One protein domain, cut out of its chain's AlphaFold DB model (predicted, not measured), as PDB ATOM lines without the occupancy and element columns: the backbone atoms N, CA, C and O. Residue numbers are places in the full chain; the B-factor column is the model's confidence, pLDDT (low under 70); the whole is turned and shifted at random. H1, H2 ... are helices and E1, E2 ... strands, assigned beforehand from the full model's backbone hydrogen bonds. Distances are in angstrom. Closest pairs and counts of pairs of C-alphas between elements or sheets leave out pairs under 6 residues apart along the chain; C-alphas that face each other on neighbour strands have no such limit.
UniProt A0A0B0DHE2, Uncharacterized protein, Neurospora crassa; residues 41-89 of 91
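AT A GLANCE: This is residues 41 to 89 of the 91 residues of an uncharacterized protein of Neurospora crassa (UniProt A0A0B0DHE2). A small antiparallel sheet of three strands, in which the hairpin of E2 and E3 is much longer than E1, has the short helix H1 standing up from it over E2, with the shorter helix H2 beyond, off the sheet. After E3, residues 79 to 89 loop back to the neighbourhood of E1. The printed part has 49 residues, with the order E1, H1, H2, E2, E3, and the sheet runs E1, E2, E3; the class is mixed, helices and strands. It is compact, with a radius of gyration of the C-alphas of 9.6 A, and rounded, spanning 25 by 20 by 17 A.

HOW THE PARTS SIT: E1, residues 42 to 44, is an edge strand and the antiparallel neighbour of the inner strand E2, residues 64 to 69, at 143 degrees; N 43 and O 66 are 2.8 A apart, within hydrogen-bond range. E2 forms a hairpin with the other edge strand, E3, residues 72 to 78, antiparallel at 149 degrees, with N 67 and O 74 at 2.8 A. H1, residues 45 to 51, is on the sheet, over E2, at a height over the sheet of 10.3 A, and stands up from it at 49 degrees. The closest C-alphas of H1 and E2 are those of Gly 45 and Ala 64, 5.4 A apart. H2, residues 53 to 56, is not on the sheet and only just touches H1, only at the corner by their link, with 3 pairs of C-alphas within 8 A, the closest being Ile 49 and Trp 56 at 5.0 A. H2 is apart from E1 and E3. In H1 every O i to N i+4 pair is within hydrogen-bond range; H2 is too short for such a pair.

IN THESE COORDINATES: E1 begins at C-alpha 42 (37.981, 14.332, -41.172), and H1 spans 10.1 A. E2 measures 15.5 A and E3 17.0 A, ending at C-alpha 78 (40.714, 8.519, -30.161).

THE WHOLE: The C-alphas of Gly 71 and Asn 81 are the two farthest apart, 27.9 A. The printed part has no cut, and no link is long. The mean pLDDT of the printed part is 85.2; residue 86 is under 70.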
ATOM      1  N   TYR A  41      35.944  14.217 -45.645       84.56
ATOM      2  CA  TYR A  41      36.842  14.938 -44.745       84.56
ATOM      3  C   TYR A  41      36.783  14.415 -43.310       84.56
ATOM      4  O   TYR A  41      35.780  13.858 -42.855       84.56
ATOM      5  N   ASN A  42      37.880  14.638 -42.588       88.88
ATOM      6  CA  ASN A  42      37.981  14.332 -41.172       88.88
ATOM      7  C   ASN A  42      37.781  15.604 -40.344       88.88
ATOM      8  O   ASN A  42      38.232  16.681 -40.735       88.88
ATOM      9  N   TYR A  43      37.154  15.458 -39.181       88.12
ATOM     10  CA  TYR A  43      36.888  16.537 -38.236       88.12
ATOM     11  C   TYR A  43      37.192  16.085 -36.813       88.12
ATOM     12  O   TYR A  43      37.031  14.917 -36.462       88.12
ATOM     13  N   CYS A  44      37.613  17.026 -35.974       90.44
ATOM     14  CA  CYS A  44      37.728  16.771 -34.547       90.44
ATOM     15  C   CYS A  44      36.347  16.729 -33.894       90.44
ATOM     16  O   CYS A  44      35.467  17.521 -34.246       90.44
ATOM     17  N   GLY A  45      36.176  15.855 -32.902       88.88
ATOM     18  CA  GLY A  45      34.919  15.728 -32.172       88.88
ATOM     19  C   GLY A  45      34.478  17.045 -31.540       88.88
ATOM     20  O   GLY A  45      33.323  17.431 -31.700       88.88
ATOM     21  N   TRP A  46      35.402  17.803 -30.934       89.25
ATOM     22  CA  TRP A  46      35.086  19.112 -30.346       89.25
ATOM     23  C   TRP A  46      34.489  20.090 -31.368       89.25
ATOM     24  O   TRP A  46      33.607  20.876 -31.032       89.25
ATOM     25  N   TYR A  47      34.941  20.024 -32.623       87.62
ATOM     26  CA  TYR A  47      34.482  20.917 -33.682       87.62
ATOM     27  C   TYR A  47      33.078  20.541 -34.152       87.62
ATOM     28  O   TYR A  47      32.235  21.414 -34.326       87.62
ATOM     29  N   LEU A  48      32.796  19.244 -34.289       85.88
ATOM     30  CA  LEU A  48      31.457  18.751 -34.621       85.88
ATOM     31  C   LEU A  48      30.451  19.058 -33.502       85.88
ATOM     32  O   LEU A  48      29.352  19.536 -33.781       85.88
ATOM     33  N   ILE A  49      30.854  18.870 -32.241       87.62
ATOM     34  CA  ILE A  49      30.048  19.202 -31.058       87.62
ATOM     35  C   ILE A  49      29.730  20.695 -31.001       87.62
ATOM     36  O   ILE A  49      28.596  21.062 -30.718       87.62
ATOM     37  N   ALA A  50      30.694  21.570 -31.293       85.81
ATOM     38  CA  ALA A  50      30.459  23.012 -31.284       85.81
ATOM     39  C   ALA A  50      29.423  23.464 -32.333       85.81
ATOM     40  O   ALA A  50      28.777  24.494 -32.152       85.81
ATOM     41  N   GLN A  51      29.269  22.707 -33.422       82.19
ATOM     42  CA  GLN A  51      28.386  23.042 -34.545       82.19
ATOM     43  C   GLN A  51      26.966  22.509 -34.351       82.19
ATOM     44  O   GLN A  51      26.002  23.185 -34.704       82.19
ATOM     45  N   ASP A  52      26.831  21.318 -33.767       79.50
ATOM     46  CA  ASP A  52      25.538  20.778 -33.348       79.50
ATOM     47  C   ASP A  52      25.657  20.147 -31.950       79.50
ATOM     48  O   ASP A  52      25.797  18.927 -31.808       79.50
ATOM     49  N   PRO A  53      25.624  20.969 -30.885       80.06
ATOM     50  CA  PRO A  53      25.760  20.464 -29.522       80.06
ATOM     51  C   PRO A  53      24.558  19.615 -29.097       80.06
ATOM     52  O   PRO A  53      24.701  18.755 -28.234       80.06
ATOM     53  N   ALA A  54      23.385  19.818 -29.707       81.69
ATOM     54  CA  ALA A  54      22.185  19.041 -29.407       81.69
ATOM     55  C   ALA A  54      22.235  17.628 -30.015       81.69
ATOM     56  O   ALA A  54      21.704  16.694 -29.421       81.69
ATOM     57  N   GLY A  55      22.868  17.471 -31.180       81.00
ATOM     58  CA  GLY A  55      23.036  16.198 -31.874       81.00
ATOM     59  C   GLY A  55      24.286  15.433 -31.441       81.00
ATOM     60  O   GLY A  55      24.235  14.216 -31.281       81.00
ATOM     61  N   TRP A  56      25.402  16.129 -31.213       82.25
ATOM     62  CA  TRP A  56      26.700  15.494 -30.959       82.25
ATOM     63  C   TRP A  56      27.199  15.600 -29.516       82.25
ATOM     64  O   TRP A  56      28.055  14.804 -29.129       82.25
ATOM     65  N   GLY A  57      26.683  16.538 -28.711       78.00
ATOM     66  CA  GLY A  57      27.233  16.945 -27.404       78.00
ATOM     67  C   GLY A  57      27.192  15.919 -26.265       78.00
ATOM     68  O   GLY A  57      27.532  16.252 -25.135       78.00
ATOM     69  N   GLY A  58      26.815  14.677 -26.549       82.75
ATOM     70  CA  GLY A  58      26.997  13.521 -25.665       82.75
ATOM     71  C   GLY A  58      27.258  12.217 -26.424       82.75
ATOM     72  O   GLY A  58      27.228  11.146 -25.828       82.75
ATOM     73  N   VAL A  59      27.467  12.305 -27.740       85.69
ATOM     74  CA  VAL A  59      27.669  11.164 -28.644       85.69
ATOM     75  C   VAL A  59      29.123  11.093 -29.093       85.69
ATOM     76  O   VAL A  59      29.684  10.007 -29.205       85.69
ATOM     77  N   LEU A  60      29.731  12.250 -29.360       86.06
ATOM     78  CA  LEU A  60      31.115  12.330 -29.805       86.06
ATOM     79  C   LEU A  60      32.046  12.624 -28.635       86.06
ATOM     80  O   LEU A  60      31.720  13.394 -27.733       86.06
ATOM     81  N   ASP A  61      33.236  12.044 -28.699       90.31
ATOM     82  CA  ASP A  61      34.334  12.387 -27.819       90.31
ATOM     83  C   ASP A  61      35.040  13.634 -28.375       90.31
ATOM     84  O   ASP A  61      35.477  13.625 -29.531       90.31
ATOM     85  N   PRO A  62      35.175  14.721 -27.600       88.44
ATOM     86  CA  PRO A  62      35.773  15.957 -28.093       88.44
ATOM     87  C   PRO A  62      37.236  15.786 -28.535       88.44
ATOM     88  O   PRO A  62      37.708  16.553 -29.379       88.44
ATOM     89  N   ASN A  63      37.933  14.774 -28.014       91.44
ATOM     90  CA  ASN A  63      39.336  14.489 -28.288       91.44
ATOM     91  C   ASN A  63      39.538  13.433 -29.379       91.44
ATOM     92  O   ASN A  63      40.682  13.125 -29.708       91.44
ATOM     93  N   ALA A  64      38.477  12.874 -29.958       91.44
ATOM     94  CA  ALA A  64      38.600  11.911 -31.044       91.44
ATOM     95  C   ALA A  64      38.582  12.578 -32.427       91.44
ATOM     96  O   ALA A  64      37.973  13.630 -32.653       91.44
ATOM     97  N   LEU A  65      39.264  11.928 -33.363       91.31
ATOM     98  CA  LEU A  65      39.233  12.212 -34.784       91.31
ATOM     99  C   LEU A  65      38.114  11.400 -35.433       91.31
ATOM    100  O   LEU A  65      38.076  10.171 -35.323       91.31
ATOM    101  N   TYR A  66      37.240  12.090 -36.152       90.06
ATOM    102  CA  TYR A  66      36.094  11.515 -36.836       90.06
ATOM    103  C   TYR A  66      36.229  11.665 -38.342       90.06
ATOM    104  O   TYR A  66      36.606  12.727 -38.830       90.06
ATOM    105  N   GLN A  67      35.863  10.625 -39.079       89.94
ATOM    106  CA  GLN A  67      35.696  10.683 -40.523       89.94
ATOM    107  C   GLN A  67      34.232  10.882 -40.868       89.94
ATOM    108  O   GLN A  67      33.372  10.116 -40.424       89.94
ATOM    109  N   CYS A  68      33.952  11.875 -41.703       86.25
ATOM    110  CA  CYS A  68      32.612  12.092 -42.210       86.25
ATOM    111  C   CYS A  68      32.259  11.105 -43.312       86.25
ATOM    112  O   CYS A  68      32.983  10.942 -44.296       86.25
ATOM    113  N   VAL A  69      31.104  10.471 -43.138       84.69
ATOM    114  CA  VAL A  69      30.518   9.501 -44.061       84.69
ATOM    115  C   VAL A  69      29.095   9.929 -44.407       84.69
ATOM    116  O   VAL A  69      28.511  10.801 -43.765       84.69
ATOM    117  N   SER A  70      28.520   9.358 -45.466       75.75
ATOM    118  CA  SER A  70      27.147   9.698 -45.844       75.75
ATOM    119  C   SER A  70      26.189   9.309 -44.711       75.75
ATOM    120  O   SER A  70      26.070   8.131 -44.383       75.75
ATOM    121  N   GLY A  71      25.552  10.305 -44.089       75.06
ATOM    122  CA  GLY A  71      24.611  10.113 -42.982       75.06
ATOM    123  C   GLY A  71      25.211  10.152 -41.571       75.06
ATOM    124  O   GLY A  71      24.477   9.891 -40.622       75.06
ATOM    125  N   GLY A  72      26.497  10.483 -41.390       80.00
ATOM    126  CA  GLY A  72      27.067  10.613 -40.044       80.00
ATOM    127  C   GLY A  72      28.591  10.673 -39.989       80.00
ATOM    128  O   GLY A  72      29.255  11.106 -40.930       80.00
ATOM    129  N   VAL A  73      29.146  10.218 -38.865       85.56
ATOM    130  CA  VAL A  73      30.591  10.132 -38.629       85.56
ATOM    131  C   VAL A  73      30.997   8.757 -38.132       85.56
ATOM    132  O   VAL A  73      30.262   8.126 -37.376       85.56
ATOM    133  N   ASN A  74      32.199   8.333 -38.502       89.00
ATOM    134  CA  ASN A  74      32.880   7.197 -37.895       89.00
ATOM    135  C   ASN A  74      34.051   7.686 -37.045       89.00
ATOM    136  O   ASN A  74      34.787   8.577 -37.465       89.00
ATOM    137  N   VAL A  75      34.249   7.079 -35.872       90.19
ATOM    138  CA  VAL A  75      35.492   7.255 -35.108       90.19
ATOM    139  C   VAL A  75      36.634   6.701 -35.948       90.19
ATOM    140  O   VAL A  75      36.650   5.512 -36.259       90.19
ATOM    141  N   LEU A  76      37.582   7.563 -36.307       89.12
ATOM    142  CA  LEU A  76      38.812   7.145 -36.967       89.12
ATOM    143  C   LEU A  76      39.869   6.777 -35.919       89.12
ATOM    144  O   LEU A  76      40.508   5.734 -36.019       89.12
ATOM    145  N   SER A  77      40.042   7.631 -34.906       90.06
ATOM    146  CA  SER A  77      40.974   7.394 -33.802       90.06
ATOM    147  C   SER A  77      40.628   8.261 -32.598       90.06
ATOM    148  O   SER A  77      40.342   9.445 -32.752       90.06
ATOM    149  N   THR A  78      40.729   7.715 -31.391       90.50
ATOM    150  CA  THR A  78      40.714   8.519 -30.161       90.50
ATOM    151  C   THR A  78      42.117   9.069 -29.925       90.50
ATOM    152  O   THR A  78      43.075   8.297 -29.880       90.50
ATOM    153  N   CYS A  79      42.273  10.389 -29.816       89.56
ATOM    154  CA  CYS A  79      43.592  10.997 -29.678       89.56
ATOM    155  C   CYS A  79      43.988  11.093 -28.200       89.56
ATOM    156  O   CYS A  79      43.273  11.698 -27.404       89.56
ATOM    157  N   ALA A  80      45.150  10.545 -27.835       89.00
ATOM    158  CA  ALA A  80      45.645  10.578 -26.456       89.00
ATOM    159  C   ALA A  80      45.953  12.006 -25.964       89.00
ATOM    160  O   ALA A  80      45.672  12.331 -24.815       89.00
ATOM    161  N   ASN A  81      46.478  12.867 -26.846       87.81
ATOM    162  CA  ASN A  81      46.807  14.264 -26.535       87.81
ATOM    163  C   ASN A  81      45.749  15.263 -27.041       87.81
ATOM    164  O   ASN A  81      45.994  16.470 -27.069       87.81
ATOM    165  N   GLY A  82      44.580  14.768 -27.459       87.50
ATOM    166  CA  GLY A  82      43.528  15.578 -28.067       87.50
ATOM    167  C   GLY A  82      43.634  15.709 -29.589       87.50
ATOM    168  O   GLY A  82      44.624  15.326 -30.217       87.50
ATOM    169  N   CYS A  83      42.562  16.233 -30.182       89.12
ATOM    170  CA  CYS A  83      42.454  16.472 -31.618       89.12
ATOM    171  C   CYS A  83      42.663  17.960 -31.932       89.12
ATOM    172  O   CYS A  83      42.070  18.827 -31.283       89.12
ATOM    173  N   GLU A  84      43.474  18.264 -32.943       85.44
ATOM    174  CA  GLU A  84      43.802  19.626 -33.375       85.44
ATOM    175  C   GLU A  84      43.274  19.931 -34.788       85.44
ATOM    176  O   GLU A  84      43.166  19.045 -35.635       85.44
ATOM    177  N   GLY A  85      42.925  21.204 -35.024       71.75
ATOM    178  CA  GLY A  85      42.553  21.765 -36.333       71.75
ATOM    179  C   GLY A  85      43.568  22.815 -36.822       71.75
ATOM    180  O   GLY A  85      44.459  23.183 -36.058       71.75
ATOM    181  N   PRO A  86      43.467  23.331 -38.071       60.03
ATOM    182  CA  PRO A  86      42.298  23.333 -38.970       60.03
ATOM    183  C   PRO A  86      42.130  22.074 -39.831       60.03
ATOM    184  O   PRO A  86      41.011  21.740 -40.212       60.03
ATOM    185  N   THR A  87      43.218  21.360 -40.114       78.69
ATOM    186  CA  THR A  87      43.173  20.007 -40.680       78.69
ATOM    187  C   THR A  87      43.012  19.055 -39.512       78.69
ATOM    188  O   THR A  87      43.876  19.052 -38.647       78.69
ATOM    189  N   ALA A  88      41.938  18.276 -39.438       84.25
ATOM    190  CA  ALA A  88      41.711  17.433 -38.271       84.25
ATOM    191  C   ALA A  88      42.737  16.294 -38.182       84.25
ATOM    192  O   ALA A  88      42.831  15.465 -39.092       84.25
ATOM    193  N   HIS A  89      43.492  16.256 -37.085       86.75
ATOM    194  CA  HIS A  89      44.450  15.194 -36.774       86.75
ATOM    195  C   HIS A  89      44.664  15.065 -35.261       86.75
ATOM    196  O   HIS A  89      44.339  15.969 -34.491       86.75
TER     197      HIS A  89